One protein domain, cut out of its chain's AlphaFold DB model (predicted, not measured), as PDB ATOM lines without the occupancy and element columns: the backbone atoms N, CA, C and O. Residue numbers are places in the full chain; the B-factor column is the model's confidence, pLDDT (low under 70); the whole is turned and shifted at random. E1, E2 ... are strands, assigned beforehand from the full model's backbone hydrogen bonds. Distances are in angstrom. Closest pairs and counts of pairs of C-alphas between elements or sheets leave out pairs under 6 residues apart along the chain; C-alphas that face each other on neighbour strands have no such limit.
ATOM      1  N   CYS A 327     -13.090  36.038 -34.441       85.69
ATOM      2  CA  CYS A 327     -13.144  35.907 -32.986       85.69
ATOM      3  C   CYS A 327     -12.938  34.456 -32.564       85.69
ATOM      4  O   CYS A 327     -13.602  33.548 -33.062       85.69
ATOM      5  N   SER A 328     -12.060  34.227 -31.592       86.75
ATOM      6  CA  SER A 328     -11.974  32.933 -30.917       86.75
ATOM      7  C   SER A 328     -13.169  32.745 -29.980       86.75
ATOM      8  O   SER A 328     -13.498  33.654 -29.210       86.75
ATOM      9  N   VAL A 329     -13.787  31.561 -30.004       85.44
ATOM     10  CA  VAL A 329     -14.866  31.197 -29.069       85.44
ATOM     11  C   VAL A 329     -14.368  31.340 -27.624       85.44
ATOM     12  O   VAL A 329     -13.368  30.702 -27.268       85.44
ATOM     13  N   PRO A 330     -15.038  32.161 -26.791       83.94
ATOM     14  CA  PRO A 330     -14.585  32.444 -25.439       83.94
ATOM     15  C   PRO A 330     -14.773  31.217 -24.542       83.94
ATOM     16  O   PRO A 330     -15.687  30.416 -24.725       83.94
ATOM     17  N   CYS A 331     -13.907  31.070 -23.543       82.62
ATOM     18  CA  CYS A 331     -14.063  30.045 -22.516       82.62
ATOM     19  C   CYS A 331     -14.838  30.640 -21.340       82.62
ATOM     20  O   CYS A 331     -14.257  31.348 -20.527       82.62
ATOM     21  N   ILE A 332     -16.144  30.369 -21.273       83.69
ATOM     22  CA  ILE A 332     -17.006  30.797 -20.164       83.69
ATOM     23  C   ILE A 332     -17.263  29.588 -19.261       83.69
ATOM     24  O   ILE A 332     -17.710  28.538 -19.734       83.69
ATOM     25  N   ASP A 333     -16.967  29.727 -17.972       82.25
ATOM     26  CA  ASP A 333     -17.175  28.662 -16.995       82.25
ATOM     27  C   ASP A 333     -18.668  28.397 -16.767       82.25
ATOM     28  O   ASP A 333     -19.485  29.315 -16.695       82.25
ATOM     29  N   SER A 334     -19.028  27.116 -16.645       81.25
ATOM     30  CA  SER A 334     -20.411  26.662 -16.423       81.25
ATOM     31  C   SER A 334     -21.419  27.185 -17.464       81.25
ATOM     32  O   SER A 334     -22.561  27.514 -17.127       81.25
ATOM     33  N   ALA A 335     -21.008  27.263 -18.735       82.81
ATOM     34  CA  ALA A 335     -21.843  27.686 -19.858       82.81
ATOM     35  C   ALA A 335     -21.703  26.763 -21.082       82.81
ATOM     36  O   ALA A 335     -20.655  26.162 -21.315       82.81
ATOM     37  N   ASN A 336     -22.764  26.691 -21.886       83.56
ATOM     38  CA  ASN A 336     -22.788  26.093 -23.217       83.56
ATOM     39  C   ASN A 336     -22.862  27.198 -24.277       83.56
ATOM     40  O   ASN A 336     -23.691  28.109 -24.178       83.56
ATOM     41  N   ILE A 337     -22.012  27.090 -25.299       87.12
ATOM     42  CA  ILE A 337     -21.927  28.032 -26.419       87.12
ATOM     43  C   ILE A 337     -22.358  27.312 -27.692       87.12
ATOM     44  O   ILE A 337     -21.880  26.217 -27.976       87.12
ATOM     45  N   SER A 338     -23.254  27.929 -28.453       86.50
ATOM     46  CA  SER A 338     -23.843  27.354 -29.673       86.50
ATOM     47  C   SER A 338     -24.083  28.442 -30.718       86.50
ATOM     48  O   SER A 338     -24.140  29.628 -30.380       86.50
ATOM     49  N   LEU A 339     -24.206  28.052 -31.987       85.00
ATOM     50  CA  LEU A 339     -24.639  28.958 -33.052       85.00
ATOM     51  C   LEU A 339     -26.156  29.173 -32.993       85.00
ATOM     52  O   LEU A 339     -26.882  28.432 -32.331       85.00
ATOM     53  N   LEU A 340     -26.616  30.230 -33.659       82.25
ATOM     54  CA  LEU A 340     -28.037  30.510 -33.833       82.25
ATOM     55  C   LEU A 340     -28.552  29.885 -35.133       82.25
ATOM     56  O   LEU A 340     -27.937  30.044 -36.185       82.25
ATOM     57  N   ASN A 341     -29.726  29.269 -35.060       79.38
ATOM     58  CA  ASN A 341     -30.469  28.750 -36.204       79.38
ATOM     59  C   ASN A 341     -31.169  29.876 -36.952       79.38
ATOM     60  O   ASN A 341     -31.250  31.011 -36.481       79.38
ATOM     61  N   THR A 342     -31.755  29.536 -38.098       73.88
ATOM     62  CA  THR A 342     -32.582  30.451 -38.902       73.88
ATOM     63  C   THR A 342     -33.716  31.091 -38.099       73.88
ATOM     64  O   THR A 342     -34.083  32.231 -38.362       73.88
ATOM     65  N   ASP A 343     -34.215  30.395 -37.074       76.00
ATOM     66  CA  ASP A 343     -35.279  30.871 -36.183       76.00
ATOM     67  C   ASP A 343     -34.757  31.725 -35.007       76.00
ATOM     68  O   ASP A 343     -35.512  32.062 -34.093       76.00
ATOM     69  N   GLY A 344     -33.455  32.037 -34.976       70.12
ATOM     70  CA  GLY A 344     -32.817  32.815 -33.910       70.12
ATOM     71  C   GLY A 344     -32.689  32.072 -32.576       70.12
ATOM     72  O   GLY A 344     -32.551  32.706 -31.530       70.12
ATOM     73  N   LYS A 345     -32.751  30.735 -32.595       76.25
ATOM     74  CA  LYS A 345     -32.603  29.860 -31.419       76.25
ATOM     75  C   LYS A 345     -31.260  29.119 -31.432       76.25
ATOM     76  O   LYS A 345     -30.719  28.928 -32.510       76.25
ATOM     77  N   PRO A 346     -30.740  28.676 -30.277       78.44
ATOM     78  CA  PRO A 346     -29.522  27.870 -30.200       78.44
ATOM     79  C   PRO A 346     -29.665  26.559 -30.985       78.44
ATOM     80  O   PRO A 346     -30.664  25.866 -30.793       78.44
ATOM     81  N   ASP A 347     -28.669  26.200 -31.800       72.31
ATOM     82  CA  ASP A 347     -28.693  25.009 -32.676       72.31
ATOM     83  C   ASP A 347     -28.679  23.664 -31.929       72.31
ATOM     84  O   ASP A 347     -28.803  22.595 -32.511       72.31
ATOM     85  N   GLY A 348     -28.524  23.676 -30.604       65.75
ATOM     86  CA  GLY A 348     -28.376  22.459 -29.799       65.75
ATOM     87  C   GLY A 348     -26.986  21.821 -29.915       65.75
ATOM     88  O   GLY A 348     -26.496  21.290 -28.918       65.75
ATOM     89  N   ASP A 349     -26.312  21.972 -31.058       73.75
ATOM     90  CA  ASP A 349     -24.913  21.599 -31.253       73.75
ATOM     91  C   ASP A 349     -23.966  22.653 -30.653       73.75
ATOM     92  O   ASP A 349     -24.013  23.853 -30.949       73.75
ATOM     93  N   GLY A 350     -23.103  22.198 -29.742       73.62
ATOM     94  CA  GLY A 350     -22.122  23.047 -29.072       73.62
ATOM     95  C   GLY A 350     -20.941  23.380 -29.983       73.62
ATOM     96  O   GLY A 350     -20.378  22.499 -30.631       73.62
ATOM     97  N   VAL A 351     -20.506  24.640 -29.987       78.75
ATOM     98  CA  VAL A 351     -19.277  25.045 -30.685       78.75
ATOM     99  C   VAL A 351     -18.076  24.767 -29.783       78.75
ATOM    100  O   VAL A 351     -18.052  25.169 -28.617       78.75
ATOM    101  N   ALA A 352     -17.055  24.094 -30.318       74.12
ATOM    102  CA  ALA A 352     -15.846  23.784 -29.564       74.12
ATOM    103  C   ALA A 352     -15.098  25.058 -29.129       74.12
ATOM    104  O   ALA A 352     -15.012  26.050 -29.863       74.12
ATOM    105  N   LYS A 353     -14.512  25.015 -27.927       72.44
ATOM    106  CA  LYS A 353     -13.678  26.096 -27.379       72.44
ATOM    107  C   LYS A 353     -12.504  26.394 -28.314       72.44
ATOM    108  O   LYS A 353     -11.985  25.483 -28.949       72.44
ATOM    109  N   ALA A 354     -12.082  27.659 -28.376       65.75
ATOM    110  CA  ALA A 354     -10.980  28.121 -29.228       65.75
ATOM    111  C   ALA A 354     -11.172  27.905 -30.747       65.75
ATOM    112  O   ALA A 354     -10.241  28.133 -31.518       65.75
ATOM    113  N   THR A 355     -12.378  27.539 -31.196       81.31
ATOM    114  CA  THR A 355     -12.740  27.604 -32.617       81.31
ATOM    115  C   THR A 355     -12.720  29.061 -33.072       81.31
ATOM    116  O   THR A 355     -13.152  29.953 -32.338       81.31
ATOM    117  N   LEU A 356     -12.209  29.307 -34.273       81.75
ATOM    118  CA  LEU A 356     -12.145  30.635 -34.864       81.75
ATOM    119  C   LEU A 356     -13.427  30.895 -35.670       81.75
ATOM    120  O   LEU A 356     -13.688  30.196 -36.646       81.75
ATOM    121  N   LEU A 357     -14.237  31.865 -35.242       83.44
ATOM    122  CA  LEU A 357     -15.509  32.225 -35.871       83.44
ATOM    123  C   LEU A 357     -15.399  33.524 -36.669       83.44
ATOM    124  O   LEU A 357     -14.662  34.445 -36.312       83.44
ATOM    125  N   GLU A 358     -16.166  33.599 -37.756       81.12
ATOM    126  CA  GLU A 358     -16.138  34.749 -38.652       81.12
ATOM    127  C   GLU A 358     -16.672  36.039 -38.008       81.12
ATOM    128  O   GLU A 358     -17.510  36.011 -37.106       81.12
ATOM    129  N   HIS A 359     -16.185  37.192 -38.476       83.38
ATOM    130  CA  HIS A 359     -16.731  38.485 -38.066       83.38
ATOM    131  C   HIS A 359     -18.225  38.576 -38.417       83.38
ATOM    132  O   HIS A 359     -18.649  38.100 -39.468       83.38
ATOM    133  N   GLY A 360     -19.025  39.166 -37.525       82.38
ATOM    134  CA  GLY A 360     -20.482  39.242 -37.653       82.38
ATOM    135  C   GLY A 360     -21.227  37.983 -37.192       82.38
ATOM    136  O   GLY A 360     -22.445  38.035 -37.009       82.38
ATOM    137  N   VAL A 361     -20.528  36.869 -36.931       86.50
ATOM    138  CA  VAL A 361     -21.151  35.677 -36.339       86.50
ATOM    139  C   VAL A 361     -21.663  36.015 -34.947       86.50
ATOM    140  O   VAL A 361     -20.967  36.625 -34.131       86.50
ATOM    141  N   THR A 362     -22.897  35.597 -34.683       86.56
ATOM    142  CA  THR A 362     -23.545  35.747 -33.385       86.56
ATOM    143  C   THR A 362     -23.685  34.379 -32.737       86.56
ATOM    144  O   THR A 362     -24.260  33.466 -33.327       86.56
ATOM    145  N   ILE A 363     -23.157  34.241 -31.522       87.38
ATOM    146  CA  ILE A 363     -23.241  33.013 -30.727       87.38
ATOM    147  C   ILE A 363     -24.243  33.181 -29.589       87.38
ATOM    148  O   ILE A 363     -24.399  34.275 -29.041       87.38
ATOM    149  N   ALA A 364     -24.900  32.085 -29.223       86.50
ATOM    150  CA  ALA A 364     -25.751  31.974 -28.052       86.50
ATOM    151  C   ALA A 364     -24.981  31.353 -26.884       86.50
ATOM    152  O   ALA A 364     -24.409  30.269 -27.006       86.50
ATOM    153  N   VAL A 365     -25.028  32.024 -25.736       86.25
ATOM    154  CA  VAL A 365     -24.462  31.566 -24.467       86.25
ATOM    155  C   VAL A 365     -25.600  31.224 -23.516       86.25
ATOM    156  O   VAL A 365     -26.401  32.091 -23.157       86.25
ATOM    157  N   SER A 366     -25.668  29.963 -23.092       81.69
ATOM    158  CA  SER A 366     -26.617  29.476 -22.085       81.69
ATOM    159  C   SER A 366     -25.868  28.934 -20.867       81.69
ATOM    160  O   SER A 366     -24.935  28.151 -21.008       81.69
ATOM    161  N   CYS A 367     -26.245  29.355 -19.658       80.19
ATOM    162  CA  CYS A 367     -25.616  28.840 -18.441       80.19
ATOM    163  C   CYS A 367     -26.097  27.420 -18.126       80.19
ATOM    164  O   CYS A 367     -27.243  27.057 -18.406       80.19
ATOM    165  N   HIS A 368     -25.232  26.622 -17.502       79.31
ATOM    166  CA  HIS A 368     -25.593  25.308 -16.973       79.31
ATOM    167  C   HIS A 368     -26.661  25.427 -15.876       79.31
ATOM    168  O   HIS A 368     -26.841  26.478 -15.255       79.31
ATOM    169  N   LEU A 369     -27.377  24.328 -15.622       73.19
ATOM    170  CA  LEU A 369     -28.387  24.248 -14.563       73.19
ATOM    171  C   LEU A 369     -27.814  24.731 -13.220       73.19
ATOM    172  O   LEU A 369     -26.770  24.264 -12.776       73.19
ATOM    173  N   GLY A 370     -28.526  25.656 -12.572       67.44
ATOM    174  CA  GLY A 370     -28.116  26.222 -11.287       67.44
ATOM    175  C   GLY A 370     -27.197  27.443 -11.367       67.44
ATOM    176  O   GLY A 370     -26.820  27.973 -10.322       67.44
ATOM    177  N   PHE A 371     -26.902  27.933 -12.574       73.62
ATOM    178  CA  PHE A 371     -26.238  29.209 -12.848       73.62
ATOM    179  C   PHE A 371     -27.163  30.136 -13.659       73.62
ATOM    180  O   PHE A 371     -28.087  29.688 -14.335       73.62
ATOM    181  N   SER A 372     -26.948  31.445 -13.573       70.81
ATOM    182  CA  SER A 372     -27.757  32.479 -14.221       70.81
ATOM    183  C   SER A 372     -26.892  33.623 -14.745       70.81
ATOM    184  O   SER A 372     -25.875  33.965 -14.144       70.81
ATOM    185  N   LEU A 373     -27.333  34.234 -15.845       71.38
ATOM    186  CA  LEU A 373     -26.692  35.396 -16.459       71.38
ATOM    187  C   LEU A 373     -27.014  36.657 -15.647       71.38
ATOM    188  O   LEU A 373     -28.186  36.984 -15.440       71.38
ATOM    189  N   PHE A 374     -25.995  37.391 -15.204       59.75
ATOM    190  CA  PHE A 374     -26.202  38.672 -14.534       59.75
ATOM    191  C   PHE A 374     -26.320  39.793 -15.573       59.75
ATOM    192  O   PHE A 374     -25.331  40.366 -16.010       59.75
ATOM    193  N   ASN A 375     -27.547  40.118 -15.979       50.16
ATOM    194  CA  ASN A 375     -27.872  41.431 -16.533       50.16
ATOM    195  C   ASN A 375     -29.280  41.804 -16.071       50.16
ATOM    196  O   ASN A 375     -30.254  41.106 -16.358       50.16
ATOM    197  N   GLY A 376     -29.370  42.858 -15.260       47.72
ATOM    198  CA  GLY A 376     -30.582  43.231 -14.539       47.72
ATOM    199  C   GLY A 376     -31.840  43.238 -15.418       47.72
ATOM    200  O   GLY A 376     -31.876  43.904 -16.445       47.72
ATOM    201  N   LYS A 377     -32.890  42.563 -14.924       41.09
ATOM    202  CA  LYS A 377     -34.302  42.584 -15.373       41.09
ATOM    203  C   LYS A 377     -34.812  41.522 -16.352       41.09
ATOM    204  O   LYS A 377     -35.893  41.726 -16.895       41.09
ATOM    205  N   ILE A 378     -34.195  40.349 -16.495       39.38
ATOM    206  CA  ILE A 378     -34.919  39.237 -17.139       39.38
ATOM    207  C   ILE A 378     -34.859  37.976 -16.276       39.38
ATOM    208  O   ILE A 378     -33.831  37.317 -16.163       39.38
ATOM    209  N   ARG A 379     -35.997  37.645 -15.646       44.03
ATOM    210  CA  ARG A 379     -36.277  36.274 -15.209       44.03
ATOM    211  C   ARG A 379     -36.483  35.469 -16.471       44.03
ATOM    212  O   ARG A 379     -37.509  35.604 -17.131       44.03
ATOM    213  N   LEU A 380     -35.502  34.664 -16.803       44.12
ATOM    214  CA  LEU A 380     -35.633  33.744 -17.897       44.12
ATOM    215  C   LEU A 380     -35.943  32.357 -17.333       44.12
ATOM    216  O   LEU A 380     -35.206  31.838 -16.495       44.12
ATOM    217  N   ASN A 381     -37.068  31.790 -17.758       42.91
ATOM    218  CA  ASN A 381     -37.410  30.400 -17.477       42.91
ATOM    219  C   ASN A 381     -36.380  29.460 -18.134       42.91
ATOM    220  O   ASN A 381     -35.577  29.888 -18.963       42.91
ATOM    221  N   GLN A 382     -36.409  28.181 -17.749       42.72
ATOM    222  CA  GLN A 382     -35.609  27.102 -18.340       42.72
ATOM    223  C   GLN A 382     -35.457  27.280 -19.864       42.72
ATOM    224  O   GLN A 382     -36.456  27.343 -20.576       42.72
ATOM    225  N   GLY A 383     -34.213  27.381 -20.350       53.75
ATOM    226  CA  GLY A 383     -33.912  27.462 -21.786       53.75
ATOM    227  C   GLY A 383     -33.547  28.841 -22.341       53.75
ATOM    228  O   GLY A 383     -33.581  29.016 -23.556       53.75
ATOM    229  N   ALA A 384     -33.187  29.822 -21.513       67.62
ATOM    230  CA  ALA A 384     -32.757  31.107 -22.045       67.62
ATOM    231  C   ALA A 384     -31.251  31.300 -22.152       67.62
ATOM    232  O   ALA A 384     -30.460  30.845 -21.325       67.62
ATOM    233  N   PHE A 385     -30.901  32.050 -23.181       76.06
ATOM    234  CA  PHE A 385     -29.554  32.329 -23.626       76.06
ATOM    235  C   PHE A 385     -29.409  33.835 -23.850       76.06
ATOM    236  O   PHE A 385     -30.391  34.545 -24.078       76.06
ATOM    237  N   THR A 386     -28.180  34.331 -23.782       78.88
ATOM    238  CA  THR A 386     -27.828  35.665 -24.280       78.88
ATOM    239  C   THR A 386     -26.995  35.520 -25.538       78.88
ATOM    240  O   THR A 386     -26.365  34.485 -25.750       78.88
ATOM    241  N   THR A 387     -27.003  36.538 -26.385       86.19
ATOM    242  CA  THR A 387     -26.236  36.541 -27.622       86.19
ATOM    243  C   THR A 387     -25.083  37.528 -27.537       86.19
ATOM    244  O   THR A 387     -25.183  38.583 -26.906       86.19
ATOM    245  N   MET A 388     -23.973  37.174 -28.174       86.88
ATOM    246  CA  MET A 388     -22.836  38.064 -28.396       86.88
ATOM    247  C   MET A 388     -22.381  37.928 -29.845       86.88
ATOM    248  O   MET A 388     -22.451  36.843 -30.423       86.88
ATOM    249  N   THR A 389     -21.940  39.036 -30.426       88.94
ATOM    250  CA  THR A 389     -21.585  39.133 -31.846       88.94
ATOM    251  C   THR A 389     -20.106  39.455 -31.971       88.94
ATOM    252  O   THR A 389     -19.576  40.225 -31.172       88.94
ATOM    253  N   CYS A 390     -19.432  38.834 -32.937       88.62
ATOM    254  CA  CYS A 390     -18.023  39.093 -33.201       88.62
ATOM    255  C   CYS A 390     -17.840  40.436 -33.928       88.62
ATOM    256  O   CYS A 390     -18.213  40.573 -35.093       88.62
ATOM    257  N   GLU A 391     -17.212  41.400 -33.264       88.19
ATOM    258  CA  GLU A 391     -16.884  42.751 -33.722       88.19
ATOM    259  C   GLU A 391     -15.353  42.903 -33.813       88.19
ATOM    260  O   GLU A 391     -14.679  43.153 -32.817       88.19
ATOM    261  N   ASP A 392     -14.797  42.694 -35.013       84.25
ATOM    262  CA  ASP A 392     -13.361  42.799 -35.337       84.25
ATOM    263  C   ASP A 392     -12.405  42.160 -34.301       84.25
ATOM    264  O   ASP A 392     -11.569  42.810 -33.672       84.25
ATOM    265  N   GLY A 393     -12.549  40.848 -34.092       83.44
ATOM    266  CA  GLY A 393     -11.722  40.078 -33.157       83.44
ATOM    267  C   GLY A 393     -12.104  40.209 -31.677       83.44
ATOM    268  O   GLY A 393     -11.473  39.566 -30.836       83.44
ATOM    269  N   LYS A 394     -13.136  40.992 -31.338       86.94
ATOM    270  CA  LYS A 394     -13.686  41.104 -29.977       86.94
ATOM    271  C   LYS A 394     -15.171  40.771 -29.953       86.94
ATOM    272  O   LYS A 394     -15.884  40.986 -30.922       86.94
TER     273      LYS A 394
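AT A GLANCE: This is residues 327 to 394 of the 582 residues of an uncharacterized protein of Taenia asiatica (UniProt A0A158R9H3). The domain has little regular structure: a strongly twisted sheet with E3 at its core, and a loop of E4 and residues 374 to 385 beyond one end. Toward the other end, residues 327 to 328 pair antiparallel with 356 to 357. The 68 printed residues hold five named strands, E1 to E5 in chain order, and no named helix; it is all strand, with 26 residues in named elements, under half. It is compact, radius of gyration of the C-alphas 12.0 A, spanning 31 by 26 by 23 A.

IN THESE COORDINATES: E1 is residues 335 to 340, 15.5 A, from C-alpha 335 at (-21.843, 27.686, -19.858). E2 is 346 to 350, E3 362 to 367, 16.6 A, E4 371 to 373, and E5 386 to 391, 16.1 A, ending at C-alpha 391 (-16.884, 42.751, -33.722).

HOW THE PARTS SIT: The sheet runs E2, E1, E3, E5, all antiparallel. Hairpin E1 and E2 has N 347 and O 339 at 2.9 A, E1 and E3 N 336 and O 366 at 2.8 A, and E3 and E5 N 365 and O 386 at 2.8 A, all within hydrogen-bond range. E4 pairs with no named strand.

THE WHOLE: The printed part has no cut. Links E2 to E3 and E4 to E5 are long. Residues 348, 354, 370 and 374 to 384 are under pLDDT 70.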